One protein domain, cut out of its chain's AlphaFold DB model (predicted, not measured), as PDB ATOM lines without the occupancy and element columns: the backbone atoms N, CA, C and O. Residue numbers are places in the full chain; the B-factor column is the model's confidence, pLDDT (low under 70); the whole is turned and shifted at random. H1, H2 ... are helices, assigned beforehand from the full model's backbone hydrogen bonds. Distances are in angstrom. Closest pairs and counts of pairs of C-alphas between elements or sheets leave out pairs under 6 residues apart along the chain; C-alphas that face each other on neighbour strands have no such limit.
ATOM      1  N   PRO A  24     160.914 159.195 259.314       74.88
ATOM      2  CA  PRO A  24     161.430 159.702 260.586       74.88
ATOM      3  C   PRO A  24     162.767 160.440 260.444       74.88
ATOM      4  O   PRO A  24     163.036 161.415 261.143       74.88
ATOM      5  N   GLY A  25     163.626 159.997 259.516       75.50
ATOM      6  CA  GLY A  25     164.914 160.642 259.259       75.50
ATOM      7  C   GLY A  25     164.774 162.023 258.618       75.50
ATOM      8  O   GLY A  25     165.531 162.935 258.957       75.50
ATOM      9  N   ALA A  26     163.803 162.183 257.720       75.75
ATOM     10  CA  ALA A  26     163.530 163.440 257.033       75.75
ATOM     11  C   ALA A  26     162.895 164.473 257.977       75.75
ATOM     12  O   ALA A  26     163.350 165.616 258.047       75.75
ATOM     13  N   GLU A  27     161.914 164.049 258.772       78.44
ATOM     14  CA  GLU A  27     161.259 164.894 259.773       78.44
ATOM     15  C   GLU A  27     162.231 165.321 260.883       78.44
ATOM     16  O   GLU A  27     162.304 166.499 261.250       78.44
ATOM     17  N   LYS A  28     163.064 164.395 261.378       79.44
ATOM     18  CA  LYS A  28     164.105 164.722 262.359       79.44
ATOM     19  C   LYS A  28     165.056 165.789 261.823       79.44
ATOM     20  O   LYS A  28     165.393 166.723 262.539       79.44
ATOM     21  N   GLN A  29     165.461 165.699 260.561       75.31
ATOM     22  CA  GLN A  29     166.326 166.717 259.967       75.31
ATOM     23  C   GLN A  29     165.629 168.071 259.811       75.31
ATOM     24  O   GLN A  29     166.241 169.104 260.091       75.31
ATOM     25  N   PHE A  30     164.348 168.079 259.433       78.56
ATOM     26  CA  PHE A  30     163.548 169.302 259.387       78.56
ATOM     27  C   PHE A  30     163.482 169.986 260.761       78.56
ATOM     28  O   PHE A  30     163.691 171.192 260.876       78.56
ATOM     29  N   THR A  31     163.243 169.212 261.819       76.06
ATOM     30  CA  THR A  31     163.125 169.729 263.190       76.06
ATOM     31  C   THR A  31     164.462 170.108 263.832       76.06
ATOM     32  O   THR A  31     164.462 170.912 264.760       76.06
ATOM     33  N   THR A  32     165.597 169.613 263.318       73.81
ATOM     34  CA  THR A  32     166.953 170.035 263.737       73.81
ATOM     35  C   THR A  32     167.420 171.366 263.138       73.81
ATOM     36  O   THR A  32     168.560 171.775 263.363       73.81
ATOM     37  N   MET A  33     166.572 172.056 262.367       68.19
ATOM     38  CA  MET A  33     166.845 173.425 261.924       68.19
ATOM     39  C   MET A  33     167.147 174.324 263.144       68.19
ATOM     40  O   MET A  33     166.548 174.098 264.196       68.19
ATOM     41  N   PRO A  34     168.067 175.310 263.051       60.66
ATOM     42  CA  PRO A  34     168.554 176.034 264.225       60.66
ATOM     43  C   PRO A  34     167.413 176.567 265.101       60.66
ATOM     44  O   PRO A  34     166.527 177.261 264.599       60.66
ATOM     45  N   GLU A  35     167.469 176.284 266.409       59.59
ATOM     46  CA  GLU A  35     166.460 176.691 267.409       59.59
ATOM     47  C   GLU A  35     166.176 178.203 267.405       59.59
ATOM     48  O   GLU A  35     165.106 178.639 267.823       59.59
ATOM     49  N   ASN A  36     167.105 178.989 266.851       59.94
ATOM     50  CA  ASN A  36     166.986 180.426 266.609       59.94
ATOM     51  C   ASN A  36     165.765 180.816 265.754       59.94
ATOM     52  O   ASN A  36     165.376 181.981 265.772       59.94
ATOM     53  N   PHE A  37     165.172 179.883 265.000       66.94
ATOM     54  CA  PHE A  37     163.954 180.142 264.231       66.94
ATOM     55  C   PHE A  37     162.697 179.776 265.013       66.94
ATOM     56  O   PHE A  37     161.847 180.641 265.233       66.94
ATOM     57  N   ARG A  38     162.564 178.509 265.427       73.06
ATOM     58  CA  ARG A  38     161.452 178.003 266.244       73.06
ATOM     59  C   ARG A  38     161.851 176.727 266.996       73.06
ATOM     60  O   ARG A  38     162.629 175.936 266.468       73.06
ATOM     61  N   PRO A  39     161.237 176.459 268.164       82.25
ATOM     62  CA  PRO A  39     161.278 175.151 268.810       82.25
ATOM     63  C   PRO A  39     160.852 174.011 267.873       82.25
ATOM     64  O   PRO A  39     159.879 174.153 267.126       82.25
ATOM     65  N   ALA A  40     161.504 172.851 267.996       80.69
ATOM     66  CA  ALA A  40     161.255 171.661 267.175       80.69
ATOM     67  C   ALA A  40     159.766 171.271 267.074       80.69
ATOM     68  O   ALA A  40     159.279 170.979 265.984       80.69
ATOM     69  N   TYR A  41     159.018 171.338 268.183       81.94
ATOM     70  CA  TYR A  41     157.589 170.995 268.200       81.94
ATOM     71  C   TYR A  41     156.726 171.951 267.355       81.94
ATOM     72  O   TYR A  41     155.744 171.530 266.741       81.94
ATOM     73  N   LEU A  42     157.082 173.242 267.295       83.75
ATOM     74  CA  LEU A  42     156.385 174.216 266.450       83.75
ATOM     75  C   LEU A  42     156.749 174.022 264.982       83.75
ATOM     76  O   LEU A  42     155.873 174.143 264.129       83.75
ATOM     77  N   SER A  43     158.006 173.689 264.696       85.06
ATOM     78  CA  SER A  43     158.460 173.349 263.348       85.06
ATOM     79  C   SER A  43     157.717 172.118 262.816       85.06
ATOM     80  O   SER A  43     157.133 172.194 261.739       85.06
ATOM     81  N   ALA A  44     157.629 171.037 263.599       86.12
ATOM     82  CA  ALA A  44     156.868 169.837 263.237       86.12
ATOM     83  C   ALA A  44     155.382 170.145 262.981       86.12
ATOM     84  O   ALA A  44     154.814 169.726 261.976       86.12
ATOM     85  N   LYS A  45     154.755 170.968 263.835       89.56
ATOM     86  CA  LYS A  45     153.355 171.381 263.650       89.56
ATOM     87  C   LYS A  45     153.135 172.175 262.358       89.56
ATOM     88  O   LYS A  45     152.102 172.018 261.710       89.56
ATOM     89  N   GLU A  46     154.059 173.062 262.000       89.69
ATOM     90  CA  GLU A  46     153.973 173.832 260.756       89.69
ATOM     91  C   GLU A  46     154.239 172.976 259.516       89.69
ATOM     92  O   GLU A  46     153.583 173.189 258.494       89.69
ATOM     93  N   LEU A  47     155.140 171.996 259.615       88.75
ATOM     94  CA  LEU A  47     155.360 171.004 258.567       88.75
ATOM     95  C   LEU A  47     154.092 170.185 258.335       88.75
ATOM     96  O   LEU A  47     153.566 170.213 257.226       88.75
ATOM     97  N   PHE A  48     153.522 169.609 259.393       90.19
ATOM     98  CA  PHE A  48     152.308 168.797 259.318       90.19
ATOM     99  C   PHE A  48     151.139 169.527 258.641       90.19
ATOM    100  O   PHE A  48     150.469 168.985 257.765       90.19
ATOM    101  N   LYS A  49     150.915 170.806 258.973       92.19
ATOM    102  CA  LYS A  49     149.895 171.624 258.289       92.19
ATOM    103  C   LYS A  49     150.124 171.702 256.778       92.19
ATOM    104  O   LYS A  49     149.166 171.688 256.008       92.19
ATOM    105  N   THR A  50     151.382 171.826 256.366       90.50
ATOM    106  CA  THR A  50     151.757 171.965 254.956       90.50
ATOM    107  C   THR A  50     151.643 170.633 254.226       90.50
ATOM    108  O   THR A  50     151.175 170.616 253.092       90.50
ATOM    109  N   GLU A  51     151.997 169.525 254.876       89.75
ATOM    110  CA  GLU A  51     151.814 168.165 254.358       89.75
ATOM    111  C   GLU A  51     150.335 167.875 254.090       89.75
ATOM    112  O   GLU A  51     149.978 167.497 252.976       89.75
ATOM    113  N   ILE A  52     149.453 168.159 255.058       90.81
ATOM    114  CA  ILE A  52     147.998 167.999 254.901       90.81
ATOM    115  C   ILE A  52     147.464 168.843 253.738       90.81
ATOM    116  O   ILE A  52     146.688 168.347 252.922       90.81
ATOM    117  N   ALA A  53     147.903 170.099 253.612       90.75
ATOM    118  CA  ALA A  53     147.501 170.951 252.492       90.75
ATOM    119  C   ALA A  53     147.953 170.382 251.133       90.75
ATOM    120  O   ALA A  53     147.252 170.519 250.129       90.75
ATOM    121  N   HIS A  54     149.102 169.709 251.103       88.38
ATOM    122  CA  HIS A  54     149.666 169.111 249.900       88.38
ATOM    123  C   HIS A  54     149.122 167.724 249.568       88.38
ATOM    124  O   HIS A  54     149.250 167.307 248.414       88.38
ATOM    125  N   MET A  55     148.455 167.042 250.503       88.31
ATOM    126  CA  MET A  55     147.811 165.754 250.228       88.31
ATOM    127  C   MET A  55     146.784 165.850 249.094       88.31
ATOM    128  O   MET A  55     146.708 164.962 248.253       88.31
ATOM    129  N   LEU A  56     146.059 166.972 248.990       85.69
ATOM    130  CA  LEU A  56     145.114 167.209 247.890       85.69
ATOM    131  C   LEU A  56     145.785 167.240 246.509       85.69
ATOM    132  O   LEU A  56     145.140 166.949 245.504       85.69
ATOM    133  N   ARG A  57     147.067 167.613 246.443       83.81
ATOM    134  CA  ARG A  57     147.806 167.787 245.186       83.81
ATOM    135  C   ARG A  57     148.688 166.593 244.845       83.81
ATOM    136  O   ARG A  57     148.813 166.246 243.675       83.81
ATOM    137  N   TYR A  58     149.340 166.014 245.847       81.31
ATOM    138  CA  TYR A  58     150.331 164.954 245.664       81.31
ATOM    139  C   TYR A  58     149.839 163.578 246.113       81.31
ATOM    140  O   TYR A  58     150.576 162.606 245.961       81.31
ATOM    141  N   GLY A  59     148.606 163.484 246.615       81.06
ATOM    142  CA  GLY A  59     148.067 162.262 247.191       81.06
ATOM    143  C   GLY A  59     148.735 161.938 248.524       81.06
ATOM    144  O   GLY A  59     149.084 162.829 249.296       81.06
ATOM    145  N   HIS A  60     148.922 160.653 248.791       77.12
ATOM    146  CA  HIS A  60     149.586 160.170 249.997       77.12
ATOM    147  C   HIS A  60     151.045 159.776 249.717       77.12
ATOM    148  O   HIS A  60     151.482 159.688 248.567       77.12
ATOM    149  N   GLY A  61     151.808 159.549 250.786       77.62
ATOM    150  CA  GLY A  61     153.165 159.015 250.711       77.62
ATOM    151  C   GLY A  61     154.261 160.066 250.538       77.62
ATOM    152  O   GLY A  61     154.095 161.257 250.816       77.62
ATOM    153  N   VAL A  62     155.428 159.604 250.080       78.69
ATOM    154  CA  VAL A  62     156.695 160.343 250.185       78.69
ATOM    155  C   VAL A  62     156.682 161.731 249.559       78.69
ATOM    156  O   VAL A  62     157.295 162.648 250.098       78.69
ATOM    157  N   LYS A  63     155.954 161.936 248.461       80.88
ATOM    158  CA  LYS A  63     155.890 163.240 247.787       80.88
ATOM    159  C   LYS A  63     155.146 164.274 248.626       80.88
ATOM    160  O   LYS A  63     155.629 165.393 248.765       80.88
ATOM    161  N   ALA A  64     154.012 163.886 249.204       83.75
ATOM    162  CA  ALA A  64     153.205 164.765 250.043       83.75
ATOM    163  C   ALA A  64     153.908 165.130 251.357       83.75
ATOM    164  O   ALA A  64     153.679 166.216 251.873       83.75
ATOM    165  N   LEU A  65     154.795 164.263 251.853       82.12
ATOM    166  CA  LEU A  65     155.546 164.492 253.091       82.12
ATOM    167  C   LEU A  65     156.847 165.276 252.861       82.12
ATOM    168  O   LEU A  65     157.231 166.130 253.650       82.12
ATOM    169  N   THR A  66     157.542 165.035 251.747       81.69
ATOM    170  CA  THR A  66     158.903 165.572 251.558       81.69
ATOM    171  C   THR A  66     158.978 166.822 250.689       81.69
ATOM    172  O   THR A  66     159.820 167.685 250.943       81.69
ATOM    173  N   LEU A  67     158.112 166.968 249.680       83.88
ATOM    174  CA  LEU A  67     158.106 168.152 248.812       83.88
ATOM    175  C   LEU A  67     157.726 169.451 249.544       83.88
ATOM    176  O   LEU A  67     158.277 170.489 249.176       83.88
ATOM    177  N   PRO A  68     156.863 169.442 250.580       86.56
ATOM    178  CA  PRO A  68     156.540 170.660 251.323       86.56
ATOM    179  C   PRO A  68     157.638 171.137 252.277       86.56
ATOM    180  O   PRO A  68     157.552 172.254 252.790       86.56
ATOM    181  N   MET A  69     158.669 170.328 252.547       85.94
ATOM    182  CA  MET A  69     159.702 170.660 253.535       85.94
ATOM    183  C   MET A  69     160.463 171.958 253.199       85.94
ATOM    184  O   MET A  69     160.534 172.824 254.071       85.94
ATOM    185  N   PRO A  70     160.977 172.189 251.970       84.12
ATOM    186  CA  PRO A  70     161.653 173.447 251.638       84.12
ATOM    187  C   PRO A  70     160.722 174.665 251.699       84.12
ATOM    188  O   PRO A  70     161.121 175.721 252.186       84.12
ATOM    189  N   GLU A  71     159.471 174.518 251.252       86.56
ATOM    190  CA  GLU A  71     158.457 175.579 251.329       86.56
ATOM    191  C   GLU A  71     158.155 175.951 252.785       86.56
ATOM    192  O   GLU A  71     158.166 177.125 253.160       86.56
ATOM    193  N   THR A  72     157.940 174.940 253.630       88.44
ATOM    194  CA  THR A  72     157.695 175.128 255.061       88.44
ATOM    195  C   THR A  72     158.899 175.790 255.721       88.44
ATOM    196  O   THR A  72     158.719 176.742 256.477       88.44
ATOM    197  N   ALA A  73     160.118 175.344 255.403       84.00
ATOM    198  CA  ALA A  73     161.357 175.918 255.922       84.00
ATOM    199  C   ALA A  73     161.484 177.410 255.564       84.00
ATOM    200  O   ALA A  73     161.740 178.236 256.441       84.00
ATOM    201  N   LEU A  74     161.231 177.785 254.306       84.56
ATOM    202  CA  LEU A  74     161.222 179.189 253.869       84.56
ATOM    203  C   LEU A  74     160.186 180.019 254.630       84.56
ATOM    204  O   LEU A  74     160.488 181.113 255.108       84.56
ATOM    205  N   ARG A  75     158.983 179.472 254.814       86.31
ATOM    206  CA  ARG A  75     157.891 180.153 255.511       86.31
ATOM    207  C   ARG A  75     158.173 180.369 257.000       86.31
ATOM    208  O   ARG A  75     157.936 181.469 257.496       86.31
ATOM    209  N   ILE A  76     158.691 179.370 257.722       86.12
ATOM    210  CA  ILE A  76     158.966 179.496 259.170       86.12
ATOM    211  C   ILE A  76     160.173 180.386 259.477       86.12
ATOM    212  O   ILE A  76     160.250 180.941 260.570       86.12
ATOM    213  N   THR A  77     161.090 180.530 258.519       80.94
ATOM    214  CA  THR A  77     162.294 181.363 258.641       80.94
ATOM    215  C   THR A  77     162.145 182.734 257.987       80.94
ATOM    216  O   THR A  77     163.122 183.463 257.902       80.94
ATOM    217  N   ALA A  78     160.960 183.106 257.493       83.38
ATOM    218  CA  ALA A  78     160.753 184.368 256.776       83.38
ATOM    219  C   ALA A  78     161.780 184.603 255.643       83.38
ATOM    220  O   ALA A  78     162.325 185.695 255.492       83.38
ATOM    221  N   ASN A  79     162.041 183.565 254.840       78.56
ATOM    222  CA  ASN A  79     163.014 183.542 253.740       78.56
ATOM    223  C   ASN A  79     164.490 183.710 254.144       78.56
ATOM    224  O   ASN A  79     165.337 183.881 253.272       78.56
ATOM    225  N   THR A  80     164.834 183.599 255.430       76.19
ATOM    226  CA  THR A  80     166.232 183.628 255.894       76.19
ATOM    227  C   THR A  80     166.796 182.224 256.130       76.19
ATOM    228  O   THR A  80     167.631 182.029 257.015       76.19
ATOM    229  N   VAL A  81     166.319 181.226 255.375       68.94
ATOM    230  CA  VAL A  81     166.836 179.854 255.442       68.94
ATOM    231  C   VAL A  81     168.347 179.896 255.199       68.94
ATOM    232  O   VAL A  81     168.771 180.437 254.174       68.94
ATOM    233  N   PRO A  82     169.177 179.333 256.097       63.75
ATOM    234  CA  PRO A  82     170.599 179.191 255.827       63.75
ATOM    235  C   PRO A  82     170.782 178.475 254.487       63.75
ATOM    236  O   PRO A  82     170.147 177.449 254.251       63.75
ATOM    237  N   THR A  83     171.675 178.966 253.627       58.59
ATOM    238  CA  THR A  83     172.014 178.346 252.327       58.59
ATOM    239  C   THR A  83     172.367 176.858 252.432       58.59
ATOM    240  O   THR A  83     172.311 176.133 251.445       58.59
ATOM    241  N   ALA A  84     172.690 176.398 253.642       56.66
ATOM    242  CA  ALA A  84     172.987 175.026 253.996       56.66
ATOM    243  C   ALA A  84     171.770 174.145 254.342       56.66
ATOM    244  O   ALA A  84     172.016 173.033 254.790       56.66
ATOM    245  N   TYR A  85     170.503 174.574 254.186       64.94
ATOM    246  CA  TYR A  85     169.358 173.670 254.394       64.94
ATOM    247  C   TYR A  85     169.443 172.513 253.388       64.94
ATOM    248  O   TYR A  85     169.144 172.698 252.203       64.94
ATOM    249  N   PRO A  86     169.880 171.316 253.817       58.88
ATOM    250  CA  PRO A  86     170.042 170.202 252.919       58.88
ATOM    251  C   PRO A  86     168.645 169.634 252.756       58.88
ATOM    252  O   PRO A  86     168.170 168.870 253.593       58.88
ATOM    253  N   GLY A  87     167.942 170.065 251.714       61.12
ATOM    254  CA  GLY A  87     166.640 169.521 251.366       61.12
ATOM    255  C   GLY A  87     166.776 168.058 250.948       61.12
ATOM    256  O   GLY A  87     166.656 167.748 249.765       61.12
ATOM    257  N   LYS A  88     166.976 167.146 251.908       63.59
ATOM    258  CA  LYS A  88     167.048 165.691 251.700       63.59
ATOM    259  C   LYS A  88     165.729 165.081 251.238       63.59
ATOM    260  O   LYS A  88     165.653 163.874 251.059       63.59
ATOM    261  N   SER A  89     164.719 165.907 250.963       68.38
ATOM    262  CA  SER A  89     163.546 165.531 250.173       68.38
ATOM    263  C   SER A  89     163.920 164.664 248.963       68.38
ATOM    264  O   SER A  89     163.330 163.611 248.761       68.38
ATOM    265  N   ARG A  90     164.987 165.021 248.234       71.69
ATOM    266  CA  ARG A  90     165.520 164.212 247.126       71.69
ATOM    267  C   ARG A  90     166.064 162.852 247.553       71.69
ATOM    268  O   ARG A  90     165.825 161.875 246.855       71.69
ATOM    269  N   ASP A  91     166.770 162.775 248.673       76.94
ATOM    270  CA  ASP A  91     167.363 161.523 249.157       76.94
ATOM    271  C   ASP A  91     166.273 160.516 249.541       76.94
ATOM    272  O   ASP A  91     166.399 159.329 249.256       76.94
ATOM    273  N   VAL A  92     165.178 160.991 250.145       76.19
ATOM    274  CA  VAL A  92     164.026 160.144 250.487       76.19
ATOM    275  C   VAL A  92     163.276 159.712 249.224       76.19
ATOM    276  O   VAL A  92     162.898 158.551 249.118       76.19
ATOM    277  N   LEU A  93     163.108 160.613 248.248       78.25
ATOM    278  CA  LEU A  93     162.459 160.306 246.966       78.25
ATOM    279  C   LEU A  93     163.235 159.288 246.120       78.25
ATOM    280  O   LEU A  93     162.628 158.577 245.326       78.25
ATOM    281  N   ASN A  94     164.557 159.227 246.281       79.81
ATOM    282  CA  ASN A  94     165.437 158.342 245.520       79.81
ATOM    283  C   ASN A  94     165.822 157.068 246.288       79.81
ATOM    284  O   ASN A  94     166.731 156.353 245.861       79.81
ATOM    285  N   LYS A  95     165.181 156.783 247.430       79.88
ATOM    286  CA  LYS A  95     165.429 155.531 248.148       79.88
ATOM    287  C   LYS A  95     165.116 154.332 247.240       79.88
ATOM    288  O   LYS A  95     164.100 154.351 246.544       79.88
ATOM    289  N   PRO A  96     165.966 153.290 247.239       83.25
ATOM    290  CA  PRO A  96     165.694 152.093 246.461       83.25
ATOM    291  C   PRO A  96     164.435 151.405 246.987       83.25
ATOM    292  O   PRO A  96     164.218 151.336 248.199       83.25
ATOM    293  N   VAL A  97     163.638 150.863 246.071       85.25
ATOM    294  CA  VAL A  97     162.519 149.985 246.418       85.25
ATOM    295  C   VAL A  97     163.103 148.655 246.887       85.25
ATOM    296  O   VAL A  97     163.805 147.983 246.134       85.25
ATOM    297  N   ILE A  98     162.840 148.296 248.143       87.12
ATOM    298  CA  ILE A  98     163.287 147.034 248.741       87.12
ATOM    299  C   ILE A  98     162.053 146.164 248.947       87.12
ATOM    300  O   ILE A  98     161.241 146.445 249.829       87.12
ATOM    301  N   ILE A  99     161.915 145.127 248.119       89.56
ATOM    302  CA  ILE A  99     160.826 144.149 248.217       89.56
ATOM    303  C   ILE A  99     160.948 143.389 249.541       89.56
ATOM    304  O   ILE A  99     162.047 142.990 249.938       89.56
ATOM    305  N   GLN A 100     159.826 143.204 250.239       86.75
ATOM    306  CA  GLN A 100     159.824 142.458 251.494       86.75
ATOM    307  C   GLN A 100     160.079 140.964 251.246       86.75
ATOM    308  O   GLN A 100     159.662 140.385 250.241       86.75
ATOM    309  N   GLY A 101     160.784 140.325 252.182       91.44
ATOM    310  CA  GLY A 101     161.147 138.915 252.061       91.44
ATOM    311  C   GLY A 101     159.914 138.020 251.907       91.44
ATOM    312  O   GLY A 101     158.982 138.101 252.699       91.44
ATOM    313  N   GLY A 102     159.923 137.154 250.892       89.06
ATOM    314  CA  GLY A 102     158.850 136.188 250.640       89.06
ATOM    315  C   GLY A 102     157.676 136.708 249.803       89.06
ATOM    316  O   GLY A 102     156.866 135.889 249.376       89.06
ATOM    317  N   VAL A 103     157.605 138.012 249.493       91.81
ATOM    318  CA  VAL A 103     156.537 138.587 248.648       91.81
ATOM    319  C   VAL A 103     156.502 137.936 247.267       91.81
ATOM    320  O   VAL A 103     155.445 137.503 246.815       91.81
ATOM    321  N   GLU A 104     157.656 137.797 246.614       89.62
ATOM    322  CA  GLU A 104     157.739 137.185 245.281       89.62
ATOM    323  C   GLU A 104     157.278 135.722 245.292       89.62
ATOM    324  O   GLU A 104     156.526 135.293 244.417       89.62
ATOM    325  N   THR A 105     157.684 134.959 246.313       90.69
ATOM    326  CA  THR A 105     157.278 133.558 246.486       90.69
ATOM    327  C   THR A 105     155.777 133.443 246.729       90.69
ATOM    328  O   THR A 105     155.119 132.627 246.090       90.69
ATOM    329  N   PHE A 106     155.229 134.283 247.606       88.69
ATOM    330  CA  PHE A 106     153.810 134.298 247.946       88.69
ATOM    331  C   PHE A 106     152.927 134.642 246.741       88.69
ATOM    332  O   PHE A 106     151.979 133.917 246.440       88.69
ATOM    333  N   ILE A 107     153.271 135.702 245.998       87.81
ATOM    334  CA  ILE A 107     152.540 136.087 244.781       87.81
ATOM    335  C   ILE A 107     152.619 134.972 243.733       87.81
ATOM    336  O   ILE A 107     151.614 134.658 243.092       87.81
ATOM    337  N   SER A 108     153.786 134.338 243.583       87.06
ATOM    338  CA  SER A 108     153.964 133.231 242.637       87.06
ATOM    339  C   SER A 108     153.083 132.027 242.981       87.06
ATOM    340  O   SER A 108     152.465 131.470 242.080       87.06
ATOM    341  N   GLN A 109     152.974 131.667 244.266       87.06
ATOM    342  CA  GLN A 109     152.126 130.561 244.737       87.06
ATOM    343  C   GLN A 109     150.639 130.817 244.472       87.06
ATOM    344  O   GLN A 109     149.949 129.972 243.910       87.06
ATOM    345  N   ILE A 110     150.147 132.014 244.800       83.69
ATOM    346  CA  ILE A 110     148.740 132.364 244.548       83.69
ATOM    347  C   ILE A 110     148.440 132.362 243.047       83.69
ATOM    348  O   ILE A 110     147.385 131.900 242.612       83.69
ATOM    349  N   THR A 111     149.380 132.850 242.236       79.75
ATOM    350  CA  THR A 111     149.214 132.890 240.781       79.75
ATOM    351  C   THR A 111     149.216 131.482 240.177       79.75
ATOM    352  O   THR A 111     148.395 131.201 239.306       79.75
ATOM    353  N   SER A 112     150.076 130.570 240.654       72.56
ATOM    354  CA  SER A 112     150.095 129.179 240.177       72.56
ATOM    355  C   SER A 112     148.833 128.405 240.547       72.56
ATOM    356  O   SER A 112     148.341 127.631 239.728       72.56
ATOM    357  N   ASP A 113     148.280 128.648 241.736       62.75
ATOM    358  CA  ASP A 113     147.083 127.951 242.217       62.75
ATOM    359  C   ASP A 113     145.807 128.420 241.499       62.75
ATOM    360  O   ASP A 113     144.842 127.670 241.406       62.75
ATOM    361  N   THR A 114     145.806 129.636 240.937       58.19
ATOM    362  CA  THR A 114     144.629 130.211 240.259       58.19
ATOM    363  C   THR A 114     144.615 129.944 238.744       58.19
ATOM    364  O   THR A 114     143.553 129.957 238.127       58.19
ATOM    365  N   ILE A 115     145.774 129.691 238.115       53.97
ATOM    366  CA  ILE A 115     145.888 129.446 236.659       53.97
ATOM    367  C   ILE A 115     145.656 127.966 236.293       53.97
ATOM    368  O   ILE A 115     145.280 127.673 235.161       53.97
ATOM    369  N   CYS A 116     145.829 127.029 237.231       46.38
ATOM    370  CA  CYS A 116     145.668 125.590 236.978       46.38
ATOM    371  C   CYS A 116     144.208 125.090 236.914       46.38
ATOM    372  O   CYS A 116     143.999 123.911 236.641       46.38
ATOM    373  N   ASP A 117     143.216 125.961 237.126       47.69
ATOM    374  CA  ASP A 117     141.782 125.620 237.112       47.69
ATOM    375  C   ASP A 117     141.071 125.960 235.775       47.69
ATOM    376  O   ASP A 117     139.841 126.081 235.732       47.69
TER     377      ASP A 117
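AT A GLANCE: This is residues 24 to 117 of the 118 residues of the protein "Putative hydrolase of the HAD superfamily" of Chitinophaga sancti (UniProt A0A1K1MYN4). A compact body of five helices bears one long arm: the longest helix, H2, crosses H4 at a steep angle and also packs on H1 and H3, short H5 packs on H3, and residues 94 to 117, of which 103 to 115 belong to H6, stick out from this body and make the length. The printed part has 94 residues with six named helices, H1 to H6 in chain order, and no named strand: the class is all helix. The whole is extended, with a radius of gyration of the C-alphas of 19.2 A and spans of 66 by 25 by 21 A; the body without the arm spans 33 by 22 by 21 A.

HOW THE PARTS SIT: H2, residues 40 to 58, has a kink of 30 degrees near residue 52. It touches H4, residues 68 to 76, at a steep tilt of 48 degrees, opposite ways; the closest C-alphas, of Leu 47 and Thr 72, are 5.9 A apart. With residues 40 to 44 alone it touches H1, residues 24 to 31, at a steep tilt of 62 degrees, opposite ways, the closest C-alphas being those of Thr 31 and Ala 40, 4.8 A apart. With residues 51 to 58 alone it touches H3, residues 62 to 66; the closest C-alphas, of Tyr 58 and Ala 64, are 5.2 A apart. H5, residues 89 to 93, touches H3, with the closest C-alphas, of Thr 66 and Ser 89, 4.8 A apart. H6, residues 103 to 115, is apart from the other five. Every O i to N i+4 pair is within hydrogen-bond range in H1, H3, H4, H5 and H6, and 13 of 15 are in H2.

IN THESE COORDINATES: H2 is 25.0 A long, H6 18.5 A, H4 12.1 A, H1 10.5 A, H5 6.2 A and H3 5.8 A. H1 begins at C-alpha 24 (161.430, 159.702, 260.586), and H6 ends at C-alpha 115 (145.888, 129.446, 236.659).

THE WHOLE: The C-alphas farthest apart, of Asn 36 and Asp 117, are 67.1 A apart. The printed part has no cut, and the link from H4 to H5 is long. The pLDDT is under 70 at residues 33 to 37, 81 to 89 and 113 to 117.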